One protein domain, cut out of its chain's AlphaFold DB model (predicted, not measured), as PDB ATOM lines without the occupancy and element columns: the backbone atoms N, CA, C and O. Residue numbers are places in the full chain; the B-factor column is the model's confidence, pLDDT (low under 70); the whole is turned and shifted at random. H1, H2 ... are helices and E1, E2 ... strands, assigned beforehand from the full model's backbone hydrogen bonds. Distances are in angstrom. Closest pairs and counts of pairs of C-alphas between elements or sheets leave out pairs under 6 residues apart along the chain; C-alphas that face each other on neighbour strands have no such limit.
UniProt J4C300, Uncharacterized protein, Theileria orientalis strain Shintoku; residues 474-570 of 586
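This is residues 474 to 570 of the 586 residues of an uncharacterized protein of Theileria orientalis strain Shintoku (UniProt J4C300). Three helices pack together as the core of this domain: H3 lies in the middle, H4 folds back beside it and H5 packs on another side, their centres making a triangle, while a fourth helix, H2, packs at a slant on H5. Toward one end of the longest axis, past the last residues of H3, sits a small strand hairpin, E1 and E2, with the short helix H1 next to it. The printed part has 97 residues, with five named helices and two named strands in the order H1, E1, E2, H2, H3, H4, H5, and the two strands form one antiparallel sheet in the order E1, E2. The class is mostly helix. The whole is compact, with a radius of gyration of the C-alphas of 12.2 A and spans of 34 by 25 by 21 A.

The printed part begins at Val 474, with its C-alpha at (-14.313, 1.473, -51.175). H1 is residues 484 to 487, 5.3 A from first to last C-alpha, and begins at C-alpha 484 at (2.908, -0.610, -44.563). E1 is residues 493 to 497 and measures 12.7 A, and E2 is residues 502 to 506 and measures 12.4 A. After one residue comes H2, residues 508 to 516, 12.4 A long. H3 is residues 524 to 536 and measures 18.3 A. H4 is residues 542 to 549, 10.4 A long. H5, residues 554 to 569, is the longest helix with 16 residues and 21.9 A, and ends at C-alpha 569 at (-10.028, -15.037, -41.127).

H3 and H4 form a helical hairpin: they touch, opposite ways at a shallow tilt of 3 degrees, and their closest C-alphas are those of Asn 535 and Thr 542, 6.2 A apart. H3 and H5 touch and run the same way at a shallow tilt of 27 degrees, with the closest C-alphas, those of Ala 531 and Ile 561, 6.0 A apart. H4 and H5 are close but not clearly touching, with 2 pairs of C-alphas within 8 A. H5 touches H2 with residues 558 to 565 alone, opposite ways at a steep tilt of 40 degrees; the closest C-alphas, those of Ile 511 and Thr 562, are 6.0 A apart. H2 is apart from H3 and H4. E1 and E2 form a hairpin, antiparallel at 139 degrees between their directions, with N 494 and O 505 at 2.8 A and N 503 and O 496 at 2.9 A within hydrogen-bond range. The closest C-alphas of E2 and H3 are those of Val 506 and Ile 530, 6.8 A apart, whereas E1 and H3 are apart. E1 and H2 are near each other, with 7 pairs of C-alphas within 10 A. H1 touches no helix; its Cys 487 has its C-alpha 5.6 A from that of Cys 493 in E1 and 5.7 A from that of Cys 504 in E2. In H2 and H4 every O i to N i+4 pair is within hydrogen-bond range, in H3 8 of 9 and in H5 11 of 12; H1 is too short for such a pair, and its one O i to N i+3 pair is not within range.

The two C-alphas farthest apart are those of Glu 485 and Asp 553, at 34.4 A, and the first and last printed C-alphas, of Val 474 and Ala 570, are 20.4 A apart. The printed part has no cut. The link from H2 to H3, with 7 residues, is short; the other links are tight, and no link is long. The mean pLDDT of the printed part is 77.8, and 13 residues are under 70: residues 474 to 477, residue 491, residues 516 to 522, of which 516 belongs to H2, and residue 570.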
ATOM      1  N   VAL A 474     -15.426   2.397 -50.918       52.53
ATOM      2  CA  VAL A 474     -14.313   1.473 -51.175       52.53
ATOM      3  C   VAL A 474     -13.725   1.862 -52.526       52.53
ATOM      4  O   VAL A 474     -14.100   1.331 -53.567       52.53
ATOM      5  N   GLU A 475     -12.780   2.802 -52.514       55.88
ATOM      6  CA  GLU A 475     -11.941   3.097 -53.678       55.88
ATOM      7  C   GLU A 475     -11.367   1.791 -54.255       55.88
ATOM      8  O   GLU A 475     -11.093   0.841 -53.517       55.88
ATOM      9  N   SER A 476     -11.140   1.714 -55.568       61.47
ATOM     10  CA  SER A 476     -10.741   0.477 -56.271       61.47
ATOM     11  C   SER A 476      -9.315  -0.030 -55.969       61.47
ATOM     12  O   SER A 476      -8.832  -0.956 -56.620       61.47
ATOM     13  N   VAL A 477      -8.647   0.549 -54.966       68.94
ATOM     14  CA  VAL A 477      -7.295   0.233 -54.482       68.94
ATOM     15  C   VAL A 477      -7.208  -1.201 -53.944       68.94
ATOM     16  O   VAL A 477      -7.951  -1.568 -53.042       68.94
ATOM     17  N   GLU A 478      -6.280  -2.021 -54.434       79.81
ATOM     18  CA  GLU A 478      -6.002  -3.351 -53.859       79.81
ATOM     19  C   GLU A 478      -5.097  -3.180 -52.620       79.81
ATOM     20  O   GLU A 478      -3.947  -2.752 -52.756       79.81
ATOM     21  N   CYS A 479      -5.597  -3.475 -51.408       81.50
ATOM     22  CA  CYS A 479      -4.877  -3.236 -50.144       81.50
ATOM     23  C   CYS A 479      -3.536  -3.985 -50.103       81.50
ATOM     24  O   CYS A 479      -2.523  -3.445 -49.667       81.50
ATOM     25  N   SER A 480      -3.496  -5.201 -50.646       77.19
ATOM     26  CA  SER A 480      -2.282  -6.022 -50.764       77.19
ATOM     27  C   SER A 480      -1.299  -5.540 -51.848       77.19
ATOM     28  O   SER A 480      -0.287  -6.196 -52.109       77.19
ATOM     29  N   GLY A 481      -1.590  -4.420 -52.518       74.88
ATOM     30  CA  GLY A 481      -0.642  -3.662 -53.335       74.88
ATOM     31  C   GLY A 481       0.066  -2.526 -52.583       74.88
ATOM     32  O   GLY A 481       1.031  -1.979 -53.115       74.88
ATOM     33  N   LEU A 482      -0.386  -2.167 -51.376       78.69
ATOM     34  CA  LEU A 482       0.128  -1.035 -50.600       78.69
ATOM     35  C   LEU A 482       1.320  -1.418 -49.714       78.69
ATOM     36  O   LEU A 482       1.427  -2.544 -49.221       78.69
ATOM     37  N   LYS A 483       2.195  -0.446 -49.436       76.69
ATOM     38  CA  LYS A 483       3.226  -0.573 -48.394       76.69
ATOM     39  C   LYS A 483       2.628  -0.346 -47.004       76.69
ATOM     40  O   LYS A 483       1.597   0.306 -46.855       76.69
ATOM     41  N   SER A 484       3.337  -0.786 -45.962       73.44
ATOM     42  CA  SER A 484       2.908  -0.610 -44.563       73.44
ATOM     43  C   SER A 484       2.649   0.854 -44.166       73.44
ATOM     44  O   SER A 484       1.769   1.113 -43.353       73.44
ATOM     45  N   GLU A 485       3.380   1.810 -44.751       75.19
ATOM     46  CA  GLU A 485       3.226   3.263 -44.529       75.19
ATOM     47  C   GLU A 485       2.051   3.885 -45.312       75.19
ATOM     48  O   GLU A 485       1.660   5.029 -45.080       75.19
ATOM     49  N   GLU A 486       1.510   3.156 -46.286       76.25
ATOM     50  CA  GLU A 486       0.405   3.580 -47.150       76.25
ATOM     51  C   GLU A 486      -0.917   2.916 -46.744       76.25
ATOM     52  O   GLU A 486      -1.977   3.480 -46.997       76.25
ATOM     53  N   CYS A 487      -0.858   1.771 -46.057       78.69
ATOM     54  CA  CYS A 487      -2.018   0.996 -45.628       78.69
ATOM     55  C   CYS A 487      -3.039   1.826 -44.831       78.69
ATOM     56  O   CYS A 487      -4.213   1.879 -45.181       78.69
ATOM     57  N   SER A 488      -2.576   2.558 -43.812       73.69
ATOM     58  CA  SER A 488      -3.420   3.367 -42.920       73.69
ATOM     59  C   SER A 488      -3.989   4.646 -43.550       73.69
ATOM     60  O   SER A 488      -4.738   5.363 -42.886       73.69
ATOM     61  N   LYS A 489      -3.663   4.949 -44.816       74.88
ATOM     62  CA  LYS A 489      -4.255   6.076 -45.559       74.88
ATOM     63  C   LYS A 489      -5.669   5.764 -46.054       74.88
ATOM     64  O   LYS A 489      -6.441   6.688 -46.285       74.88
ATOM     65  N   TYR A 490      -6.009   4.482 -46.197       73.06
ATOM     66  CA  TYR A 490      -7.284   4.019 -46.738       73.06
ATOM     67  C   TYR A 490      -8.097   3.344 -45.635       73.06
ATOM     68  O   TYR A 490      -7.669   2.337 -45.082       73.06
ATOM     69  N   SER A 491      -9.298   3.857 -45.344       69.12
ATOM     70  CA  SER A 491     -10.161   3.380 -44.240       69.12
ATOM     71  C   SER A 491     -10.473   1.878 -44.280       69.12
ATOM     72  O   SER A 491     -10.831   1.284 -43.263       69.12
ATOM     73  N   LYS A 492     -10.374   1.282 -45.474       76.31
ATOM     74  CA  LYS A 492     -10.676  -0.117 -45.745       76.31
ATOM     75  C   LYS A 492      -9.505  -1.076 -45.537       76.31
ATOM     76  O   LYS A 492      -9.723  -2.287 -45.545       76.31
ATOM     77  N   CYS A 493      -8.287  -0.555 -45.405       82.00
ATOM     78  CA  CYS A 493      -7.074  -1.350 -45.292       82.00
ATOM     79  C   CYS A 493      -6.526  -1.297 -43.857       82.00
ATOM     80  O   CYS A 493      -6.503  -0.248 -43.218       82.00
ATOM     81  N   GLU A 494      -6.069  -2.433 -43.344       84.19
ATOM     82  CA  GLU A 494      -5.497  -2.584 -42.004       84.19
ATOM     83  C   GLU A 494      -4.269  -3.507 -42.090       84.19
ATOM     84  O   GLU A 494      -4.214  -4.409 -42.931       84.19
ATOM     85  N   MET A 495      -3.254  -3.268 -41.257       83.19
ATOM     86  CA  MET A 495      -2.108  -4.179 -41.159       83.19
ATOM     87  C   MET A 495      -2.534  -5.405 -40.351       83.19
ATOM     88  O   MET A 495      -2.935  -5.276 -39.194       83.19
ATOM     89  N   MET A 496      -2.478  -6.586 -40.964       80.50
ATOM     90  CA  MET A 496      -2.976  -7.835 -40.387       80.50
ATOM     91  C   MET A 496      -1.963  -8.966 -40.558       80.50
ATOM     92  O   MET A 496      -1.289  -9.046 -41.583       80.50
ATOM     93  N   ASP A 497      -1.907  -9.882 -39.587       77.94
ATOM     94  CA  ASP A 497      -1.273 -11.188 -39.782       77.94
ATOM     95  C   ASP A 497      -2.220 -12.100 -40.581       77.94
ATOM     96  O   ASP A 497      -3.308 -12.456 -40.117       77.94
ATOM     97  N   VAL A 498      -1.806 -12.458 -41.796       76.31
ATOM     98  CA  VAL A 498      -2.523 -13.361 -42.698       76.31
ATOM     99  C   VAL A 498      -1.619 -14.553 -43.022       76.31
ATOM    100  O   VAL A 498      -0.670 -14.447 -43.797       76.31
ATOM    101  N   ASP A 499      -1.936 -15.708 -42.429       71.06
ATOM    102  CA  ASP A 499      -1.189 -16.974 -42.565       71.06
ATOM    103  C   ASP A 499       0.290 -16.889 -42.106       71.06
ATOM    104  O   ASP A 499       1.196 -17.449 -42.728       71.06
ATOM    105  N   GLY A 500       0.545 -16.178 -40.999       71.50
ATOM    106  CA  GLY A 500       1.875 -16.015 -40.397       71.50
ATOM    107  C   GLY A 500       2.720 -14.923 -41.059       71.50
ATOM    108  O   GLY A 500       3.949 -15.034 -41.102       71.50
ATOM    109  N   LYS A 501       2.070 -13.907 -41.637       78.31
ATOM    110  CA  LYS A 501       2.686 -12.794 -42.369       78.31
ATOM    111  C   LYS A 501       1.916 -11.507 -42.121       78.31
ATOM    112  O   LYS A 501       0.775 -11.367 -42.550       78.31
ATOM    113  N   GLU A 502       2.585 -10.542 -41.506       82.25
ATOM    114  CA  GLU A 502       2.100  -9.170 -41.409       82.25
ATOM    115  C   GLU A 502       2.077  -8.521 -42.806       82.25
ATOM    116  O   GLU A 502       3.113  -8.378 -43.461       82.25
ATOM    117  N   MET A 503       0.886  -8.161 -43.286       84.62
ATOM    118  CA  MET A 503       0.679  -7.514 -44.582       84.62
ATOM    119  C   MET A 503      -0.464  -6.499 -44.527       84.62
ATOM    120  O   MET A 503      -1.359  -6.598 -43.688       84.62
ATOM    121  N   CYS A 504      -0.461  -5.535 -45.451       84.69
ATOM    122  CA  CYS A 504      -1.622  -4.672 -45.641       84.69
ATOM    123  C   CYS A 504      -2.761  -5.484 -46.267       84.69
ATOM    124  O   CYS A 504      -2.585  -6.099 -47.324       84.69
ATOM    125  N   PHE A 505      -3.917  -5.507 -45.609       86.31
ATOM    126  CA  PHE A 505      -5.051  -6.328 -46.011       86.31
ATOM    127  C   PHE A 505      -6.386  -5.618 -45.784       86.31
ATOM    128  O   PHE A 505      -6.437  -4.543 -45.196       86.31
ATOM    129  N   VAL A 506      -7.480  -6.196 -46.280       86.19
ATOM    130  CA  VAL A 506      -8.823  -5.625 -46.112       86.19
ATOM    131  C   VAL A 506      -9.270  -5.798 -44.659       86.19
ATOM    132  O   VAL A 506      -9.241  -6.912 -44.131       86.19
ATOM    133  N   SER A 507      -9.674  -4.701 -44.016       83.94
ATOM    134  CA  SER A 507      -9.989  -4.688 -42.584       83.94
ATOM    135  C   SER A 507     -11.222  -5.548 -42.256       83.94
ATOM    136  O   SER A 507     -12.166  -5.599 -43.058       83.94
ATOM    137  N   PRO A 508     -11.300  -6.165 -41.060       79.12
ATOM    138  CA  PRO A 508     -12.493  -6.900 -40.646       79.12
ATOM    139  C   PRO A 508     -13.728  -5.993 -40.598       79.12
ATOM    140  O   PRO A 508     -14.817  -6.415 -40.974       79.12
ATOM    141  N   LYS A 509     -13.551  -4.724 -40.198       76.06
ATOM    142  CA  LYS A 509     -14.620  -3.712 -40.130       76.06
ATOM    143  C   LYS A 509     -15.275  -3.499 -41.493       76.06
ATOM    144  O   LYS A 509     -16.496  -3.496 -41.582       76.06
ATOM    145  N   THR A 510     -14.476  -3.402 -42.556       77.56
ATOM    146  CA  THR A 510     -14.979  -3.309 -43.933       77.56
ATOM    147  C   THR A 510     -15.787  -4.544 -44.313       77.56
ATOM    148  O   THR A 510     -16.843  -4.409 -44.913       77.56
ATOM    149  N   ILE A 511     -15.342  -5.745 -43.942       81.12
ATOM    150  CA  ILE A 511     -16.046  -6.993 -44.275       81.12
ATOM    151  C   ILE A 511     -17.379  -7.120 -43.525       81.12
ATOM    152  O   ILE A 511     -18.362  -7.549 -44.128       81.12
ATOM    153  N   TYR A 512     -17.442  -6.715 -42.253       75.69
ATOM    154  CA  TYR A 512     -18.705  -6.653 -41.507       75.69
ATOM    155  C   TYR A 512     -19.651  -5.590 -42.078       75.69
ATOM    156  O   TYR A 512     -20.805  -5.900 -42.350       75.69
ATOM    157  N   TRP A 513     -19.155  -4.389 -42.381       72.88
ATOM    158  CA  TRP A 513     -19.952  -3.330 -43.008       72.88
ATOM    159  C   TRP A 513     -20.475  -3.728 -44.404       72.88
ATOM    160  O   TRP A 513     -21.617  -3.433 -44.753       72.88
ATOM    161  N   LEU A 514     -19.685  -4.462 -45.199       72.00
ATOM    162  CA  LEU A 514     -20.122  -5.037 -46.481       72.00
ATOM    163  C   LEU A 514     -21.224  -6.090 -46.297       72.00
ATOM    164  O   LEU A 514     -22.129  -6.169 -47.126       72.00
ATOM    165  N   LEU A 515     -21.166  -6.885 -45.226       72.75
ATOM    166  CA  LEU A 515     -22.199  -7.865 -44.886       72.75
ATOM    167  C   LEU A 515     -23.501  -7.174 -44.442       72.75
ATOM    168  O   LEU A 515     -24.567  -7.519 -44.940       72.75
ATOM    169  N   GLU A 516     -23.410  -6.176 -43.560       68.56
ATOM    170  CA  GLU A 516     -24.552  -5.395 -43.060       68.56
ATOM    171  C   GLU A 516     -25.251  -4.609 -44.180       68.56
ATOM    172  O   GLU A 516     -26.473  -4.647 -44.298       68.56
ATOM    173  N   THR A 517     -24.484  -3.964 -45.065       67.75
ATOM    174  CA  THR A 517     -25.018  -3.218 -46.223       67.75
ATOM    175  C   THR A 517     -25.377  -4.101 -47.422       67.75
ATOM    176  O   THR A 517     -25.796  -3.580 -48.459       67.75
ATOM    177  N   SER A 518     -25.183  -5.427 -47.344       67.62
ATOM    178  CA  SER A 518     -25.284  -6.359 -48.488       67.62
ATOM    179  C   SER A 518     -24.494  -5.898 -49.730       67.62
ATOM    180  O   SER A 518     -24.885  -6.155 -50.870       67.62
ATOM    181  N   CYS A 519     -23.392  -5.173 -49.504       69.88
ATOM    182  CA  CYS A 519     -22.591  -4.442 -50.488       69.88
ATOM    183  C   CYS A 519     -23.349  -3.433 -51.379       69.88
ATOM    184  O   CYS A 519     -22.784  -2.983 -52.376       69.88
ATOM    185  N   GLY A 520     -24.584  -3.039 -51.046       59.47
ATOM    186  CA  GLY A 520     -25.423  -2.176 -51.894       59.47
ATOM    187  C   GLY A 520     -24.848  -0.780 -52.170       59.47
ATOM    188  O   GLY A 520     -25.229  -0.138 -53.140       59.47
ATOM    189  N   LEU A 521     -23.892  -0.336 -51.351       63.75
ATOM    190  CA  LEU A 521     -23.200   0.950 -51.471       63.75
ATOM    191  C   LEU A 521     -21.832   0.854 -52.182       63.75
ATOM    192  O   LEU A 521     -21.027   1.772 -52.056       63.75
ATOM    193  N   GLN A 522     -21.517  -0.251 -52.876       69.69
ATOM    194  CA  GLN A 522     -20.196  -0.456 -53.492       69.69
ATOM    195  C   GLN A 522     -20.239  -0.917 -54.948       69.69
ATOM    196  O   GLN A 522     -21.026  -1.773 -55.350       69.69
ATOM    197  N   SER A 523     -19.315  -0.378 -55.743       73.75
ATOM    198  CA  SER A 523     -19.184  -0.695 -57.165       73.75
ATOM    199  C   SER A 523     -18.578  -2.085 -57.406       73.75
ATOM    200  O   SER A 523     -17.821  -2.623 -56.593       73.75
ATOM    201  N   LYS A 524     -18.827  -2.669 -58.587       77.50
ATOM    202  CA  LYS A 524     -18.208  -3.951 -58.975       77.50
ATOM    203  C   LYS A 524     -16.672  -3.886 -58.940       77.50
ATOM    204  O   LYS A 524     -16.041  -4.855 -58.531       77.50
ATOM    205  N   SER A 525     -16.053  -2.760 -59.306       75.62
ATOM    206  CA  SER A 525     -14.591  -2.590 -59.235       75.62
ATOM    207  C   SER A 525     -14.073  -2.533 -57.792       75.62
ATOM    208  O   SER A 525     -13.042  -3.142 -57.497       75.62
ATOM    209  N   ALA A 526     -14.810  -1.890 -56.881       76.38
ATOM    210  CA  ALA A 526     -14.532  -1.893 -55.447       76.38
ATOM    211  C   ALA A 526     -14.536  -3.319 -54.875       76.38
ATOM    212  O   ALA A 526     -13.549  -3.752 -54.273       76.38
ATOM    213  N   LEU A 527     -15.594  -4.090 -55.142       82.31
ATOM    214  CA  LEU A 527     -15.707  -5.485 -54.707       82.31
ATOM    215  C   LEU A 527     -14.617  -6.373 -55.327       82.31
ATOM    216  O   LEU A 527     -13.991  -7.169 -54.626       82.31
ATOM    217  N   MET A 528     -14.314  -6.200 -56.617       84.88
ATOM    218  CA  MET A 528     -13.257  -6.975 -57.268       84.88
ATOM    219  C   MET A 528     -11.850  -6.668 -56.730       84.88
ATOM    220  O   MET A 528     -11.022  -7.580 -56.725       84.88
ATOM    221  N   SER A 529     -11.578  -5.461 -56.210       85.12
ATOM    222  CA  SER A 529     -10.309  -5.181 -55.509       85.12
ATOM    223  C   SER A 529     -10.136  -6.091 -54.280       85.12
ATOM    224  O   SER A 529      -9.118  -6.766 -54.138       85.12
ATOM    225  N   ILE A 530     -11.196  -6.243 -53.478       86.00
ATOM    226  CA  ILE A 530     -11.221  -7.100 -52.281       86.00
ATOM    227  C   ILE A 530     -11.122  -8.587 -52.661       86.00
ATOM    228  O   ILE A 530     -10.404  -9.352 -52.015       86.00
ATOM    229  N   ALA A 531     -11.787  -9.021 -53.736       85.56
ATOM    230  CA  ALA A 531     -11.664 -10.396 -54.230       85.56
ATOM    231  C   ALA A 531     -10.232 -10.734 -54.704       85.56
ATOM    232  O   ALA A 531      -9.781 -11.871 -54.542       85.56
ATOM    233  N   ARG A 532      -9.493  -9.758 -55.252       86.81
ATOM    234  CA  ARG A 532      -8.082  -9.921 -55.641       86.81
ATOM    235  C   ARG A 532      -7.140  -9.907 -54.447       86.81
ATOM    236  O   ARG A 532      -6.232 -10.737 -54.423       86.81
ATOM    237  N   ASP A 533      -7.388  -9.067 -53.443       85.88
ATOM    238  CA  ASP A 533      -6.686  -9.132 -52.156       85.88
ATOM    239  C   ASP A 533      -6.831 -10.539 -51.546       85.88
ATOM    240  O   ASP A 533      -5.830 -11.211 -51.280       85.88
ATOM    241  N   LEU A 534      -8.061 -11.060 -51.451       86.62
ATOM    242  CA  LEU A 534      -8.335 -12.423 -50.973       86.62
ATOM    243  C   LEU A 534      -7.643 -13.516 -51.803       86.62
ATOM    244  O   LEU A 534      -7.278 -14.558 -51.259       86.62
ATOM    245  N   ASN A 535      -7.442 -13.307 -53.103       88.19
ATOM    246  CA  ASN A 535      -6.737 -14.257 -53.965       88.19
ATOM    247  C   ASN A 535      -5.213 -14.206 -53.788       88.19
ATOM    248  O   ASN A 535      -4.565 -15.249 -53.730       88.19
ATOM    249  N   ARG A 536      -4.633 -13.009 -53.642       84.12
ATOM    250  CA  ARG A 536      -3.204 -12.820 -53.337       84.12
ATOM    251  C   ARG A 536      -2.837 -13.405 -51.965       84.12
ATOM    252  O   ARG A 536      -1.753 -13.960 -51.816       84.12
ATOM    253  N   ALA A 537      -3.764 -13.362 -51.006       81.94
ATOM    254  CA  ALA A 537      -3.661 -14.031 -49.708       81.94
ATOM    255  C   ALA A 537      -3.971 -15.548 -49.731       81.94
ATOM    256  O   ALA A 537      -3.929 -16.196 -48.688       81.94
ATOM    257  N   GLY A 538      -4.320 -16.142 -50.881       81.44
ATOM    258  CA  GLY A 538      -4.643 -17.576 -50.994       81.44
ATOM    259  C   GLY A 538      -5.938 -18.017 -50.289       81.44
ATOM    260  O   GLY A 538      -6.187 -19.213 -50.125       81.44
ATOM    261  N   ILE A 539      -6.769 -17.062 -49.864       84.56
ATOM    262  CA  ILE A 539      -8.075 -17.275 -49.224       84.56
ATOM    263  C   ILE A 539      -9.139 -17.587 -50.281       84.56
ATOM    264  O   ILE A 539      -9.951 -18.500 -50.114       84.56
ATOM    265  N   MET A 540      -9.098 -16.855 -51.394       85.25
ATOM    266  CA  MET A 540      -9.838 -17.147 -52.618       85.25
ATOM    267  C   MET A 540      -8.902 -17.808 -53.644       85.25
ATOM    268  O   MET A 540      -7.686 -17.694 -53.542       85.25
ATOM    269  N   SER A 541      -9.460 -18.524 -54.624       84.06
ATOM    270  CA  SER A 541      -8.699 -19.089 -55.744       84.06
ATOM    271  C   SER A 541      -8.948 -18.309 -57.031       84.06
ATOM    272  O   SER A 541     -10.066 -17.844 -57.266       84.06
ATOM    273  N   THR A 542      -7.950 -18.234 -57.918       85.56
ATOM    274  CA  THR A 542      -8.036 -17.442 -59.158       85.56
ATOM    275  C   THR A 542      -9.233 -17.849 -60.018       85.56
ATOM    276  O   THR A 542      -9.924 -16.993 -60.556       85.56
ATOM    277  N   ARG A 543      -9.567 -19.150 -60.065       83.25
ATOM    278  CA  ARG A 543     -10.764 -19.651 -60.765       83.25
ATOM    279  C   ARG A 543     -12.071 -19.091 -60.189       83.25
ATOM    280  O   ARG A 543     -13.004 -18.865 -60.952       83.25
ATOM    281  N   ARG A 544     -12.156 -18.874 -58.869       80.31
ATOM    282  CA  ARG A 544     -13.316 -18.220 -58.244       80.31
ATOM    283  C   ARG A 544     -13.324 -16.723 -58.564       80.31
ATOM    284  O   ARG A 544     -14.380 -16.232 -58.931       80.31
ATOM    285  N   VAL A 545     -12.179 -16.032 -58.529       85.19
ATOM    286  CA  VAL A 545     -12.089 -14.608 -58.925       85.19
ATOM    287  C   VAL A 545     -12.580 -14.394 -60.357       85.19
ATOM    288  O   VAL A 545     -13.480 -13.589 -60.559       85.19
ATOM    289  N   SER A 546     -12.082 -15.156 -61.336       82.81
ATOM    290  CA  SER A 546     -12.501 -14.996 -62.738       82.81
ATOM    291  C   SER A 546     -13.990 -15.304 -62.967       82.81
ATOM    292  O   SER A 546     -14.610 -14.716 -63.848       82.81
ATOM    293  N   HIS A 547     -14.594 -16.170 -62.146       82.00
ATOM    294  CA  HIS A 547     -16.042 -16.406 -62.154       82.00
ATOM    295  C   HIS A 547     -16.834 -15.235 -61.531       82.00
ATOM    296  O   HIS A 547     -17.980 -14.996 -61.909       82.00
ATOM    297  N   LEU A 548     -16.251 -14.483 -60.589       84.44
ATOM    298  CA  LEU A 548     -16.847 -13.243 -60.074       84.44
ATOM    299  C   LEU A 548     -16.685 -12.080 -61.066       84.44
ATOM    300  O   LEU A 548     -17.609 -11.289 -61.220       84.44
ATOM    301  N   GLU A 549     -15.575 -12.017 -61.809       83.12
ATOM    302  CA  GLU A 549     -15.381 -11.031 -62.887       83.12
ATOM    303  C   GLU A 549     -16.440 -11.185 -63.995       83.12
ATOM    304  O   GLU A 549     -16.955 -10.182 -64.495       83.12
ATOM    305  N   GLN A 550     -16.838 -12.425 -64.300       78.81
ATOM    306  CA  GLN A 550     -17.924 -12.765 -65.232       78.81
ATOM    307  C   GLN A 550     -19.341 -12.551 -64.665       78.81
ATOM    308  O   GLN A 550     -20.301 -12.542 -65.429       78.81
ATOM    309  N   SER A 551     -19.506 -12.370 -63.350       76.12
ATOM    310  CA  SER A 551     -20.824 -12.151 -62.742       76.12
ATOM    311  C   SER A 551     -21.218 -10.675 -62.787       76.12
ATOM    312  O   SER A 551     -20.398  -9.802 -62.507       76.12
ATOM    313  N   PHE A 552     -22.473 -10.372 -63.114       73.69
ATOM    314  CA  PHE A 552     -23.025  -9.009 -63.053       73.69
ATOM    315  C   PHE A 552     -23.820  -8.738 -61.767       73.69
ATOM    316  O   PHE A 552     -24.171  -7.598 -61.496       73.69
ATOM    317  N   ASP A 553     -24.044  -9.766 -60.945       76.56
ATOM    318  CA  ASP A 553     -24.800  -9.691 -59.697       76.56
ATOM    319  C   ASP A 553     -23.880  -9.261 -58.530       76.56
ATOM    320  O   ASP A 553     -23.041 -10.055 -58.079       76.56
ATOM    321  N   PRO A 554     -24.014  -8.026 -58.001       71.50
ATOM    322  CA  PRO A 554     -23.156  -7.546 -56.922       71.50
ATOM    323  C   PRO A 554     -23.403  -8.291 -55.606       71.50
ATOM    324  O   PRO A 554     -22.476  -8.397 -54.808       71.50
ATOM    325  N   ARG A 555     -24.592  -8.872 -55.383       75.62
ATOM    326  CA  ARG A 555     -24.917  -9.642 -54.170       75.62
ATOM    327  C   ARG A 555     -24.224 -11.006 -54.195       75.62
ATOM    328  O   ARG A 555     -23.658 -11.422 -53.185       75.62
ATOM    329  N   LYS A 556     -24.165 -11.677 -55.354       78.50
ATOM    330  CA  LYS A 556     -23.370 -12.910 -55.540       78.50
ATOM    331  C   LYS A 556     -21.869 -12.652 -55.368       78.50
ATOM    332  O   LYS A 556     -21.194 -13.449 -54.714       78.50
ATOM    333  N   ILE A 557     -21.351 -11.527 -55.874       78.75
ATOM    334  CA  ILE A 557     -19.954 -11.110 -55.648       78.75
ATOM    335  C   ILE A 557     -19.710 -10.810 -54.157       78.75
ATOM    336  O   ILE A 557     -18.757 -11.336 -53.580       78.75
ATOM    337  N   CYS A 558     -20.597 -10.041 -53.519       80.94
ATOM    338  CA  CYS A 558     -20.556  -9.703 -52.095       80.94
ATOM    339  C   CYS A 558     -20.481 -10.949 -51.207       80.94
ATOM    340  O   CYS A 558     -19.527 -11.120 -50.449       80.94
ATOM    341  N   ASN A 559     -21.441 -11.863 -51.363       81.81
ATOM    342  CA  ASN A 559     -21.540 -13.086 -50.569       81.81
ATOM    343  C   ASN A 559     -20.327 -14.002 -50.772       81.81
ATOM    344  O   ASN A 559     -19.844 -14.611 -49.819       81.81
ATOM    345  N   ALA A 560     -19.779 -14.078 -51.990       81.75
ATOM    346  CA  ALA A 560     -18.562 -14.841 -52.252       81.75
ATOM    347  C   ALA A 560     -17.317 -14.232 -51.577       81.75
ATOM    348  O   ALA A 560     -16.426 -14.982 -51.172       81.75
ATOM    349  N   ILE A 561     -17.257 -12.904 -51.437       84.19
ATOM    350  CA  ILE A 561     -16.191 -12.170 -50.740       84.19
ATOM    351  C   ILE A 561     -16.314 -12.330 -49.221       84.19
ATOM    352  O   ILE A 561     -15.372 -12.806 -48.585       84.19
ATOM    353  N   THR A 562     -17.465 -11.978 -48.641       83.81
ATOM    354  CA  THR A 562     -17.681 -11.995 -47.185       83.81
ATOM    355  C   THR A 562     -17.569 -13.417 -46.637       83.81
ATOM    356  O   THR A 562     -16.850 -13.638 -45.664       83.81
ATOM    357  N   HIS A 563     -18.148 -14.417 -47.316       81.56
ATOM    358  CA  HIS A 563     -17.974 -15.824 -46.951       81.56
ATOM    359  C   HIS A 563     -16.512 -16.273 -47.070       81.56
ATOM    360  O   HIS A 563     -16.018 -16.977 -46.187       81.56
ATOM    361  N   ALA A 564     -15.790 -15.921 -48.143       82.19
ATOM    362  CA  ALA A 564     -14.390 -16.327 -48.298       82.19
ATOM    363  C   ALA A 564     -13.504 -15.741 -47.190       82.19
ATOM    364  O   ALA A 564     -12.703 -16.475 -46.616       82.19
ATOM    365  N   TYR A 565     -13.701 -14.467 -46.843       84.88
ATOM    366  CA  TYR A 565     -13.001 -13.819 -45.736       84.88
ATOM    367  C   TYR A 565     -13.355 -14.480 -44.399       84.88
ATOM    368  O   TYR A 565     -12.476 -15.006 -43.720       84.88
ATOM    369  N   LEU A 566     -14.639 -14.520 -44.027       82.50
ATOM    370  CA  LEU A 566     -15.069 -14.986 -42.704       82.50
ATOM    371  C   LEU A 566     -14.760 -16.476 -42.476       82.50
ATOM    372  O   LEU A 566     -14.283 -16.840 -41.408       82.50
ATOM    373  N   SER A 567     -14.905 -17.338 -43.488       79.19
ATOM    374  CA  SER A 567     -14.567 -18.774 -43.367       79.19
ATOM    375  C   SER A 567     -13.065 -19.079 -43.197       79.19
ATOM    376  O   SER A 567     -12.703 -20.228 -42.929       79.19
ATOM    377  N   LYS A 568     -12.186 -18.076 -43.341       75.19
ATOM    378  CA  LYS A 568     -10.721 -18.206 -43.226       75.19
ATOM    379  C   LYS A 568     -10.082 -17.315 -42.156       75.19
ATOM    380  O   LYS A 568      -9.122 -17.762 -41.534       75.19
ATOM    381  N   LEU A 569     -10.594 -16.098 -41.970       70.94
ATOM    382  CA  LEU A 569     -10.028 -15.037 -41.127       70.94
ATOM    383  C   LEU A 569     -10.964 -14.528 -40.023       70.94
ATOM    384  O   LEU A 569     -10.525 -13.706 -39.220       70.94
ATOM    385  N   ALA A 570     -12.222 -14.983 -39.934       60.06
ATOM    386  CA  ALA A 570     -12.994 -14.690 -38.726       60.06
ATOM    387  C   ALA A 570     -12.261 -15.277 -37.506       60.06
ATOM    388  O   ALA A 570     -11.701 -16.379 -37.608       60.06
TER     389      ALA A 570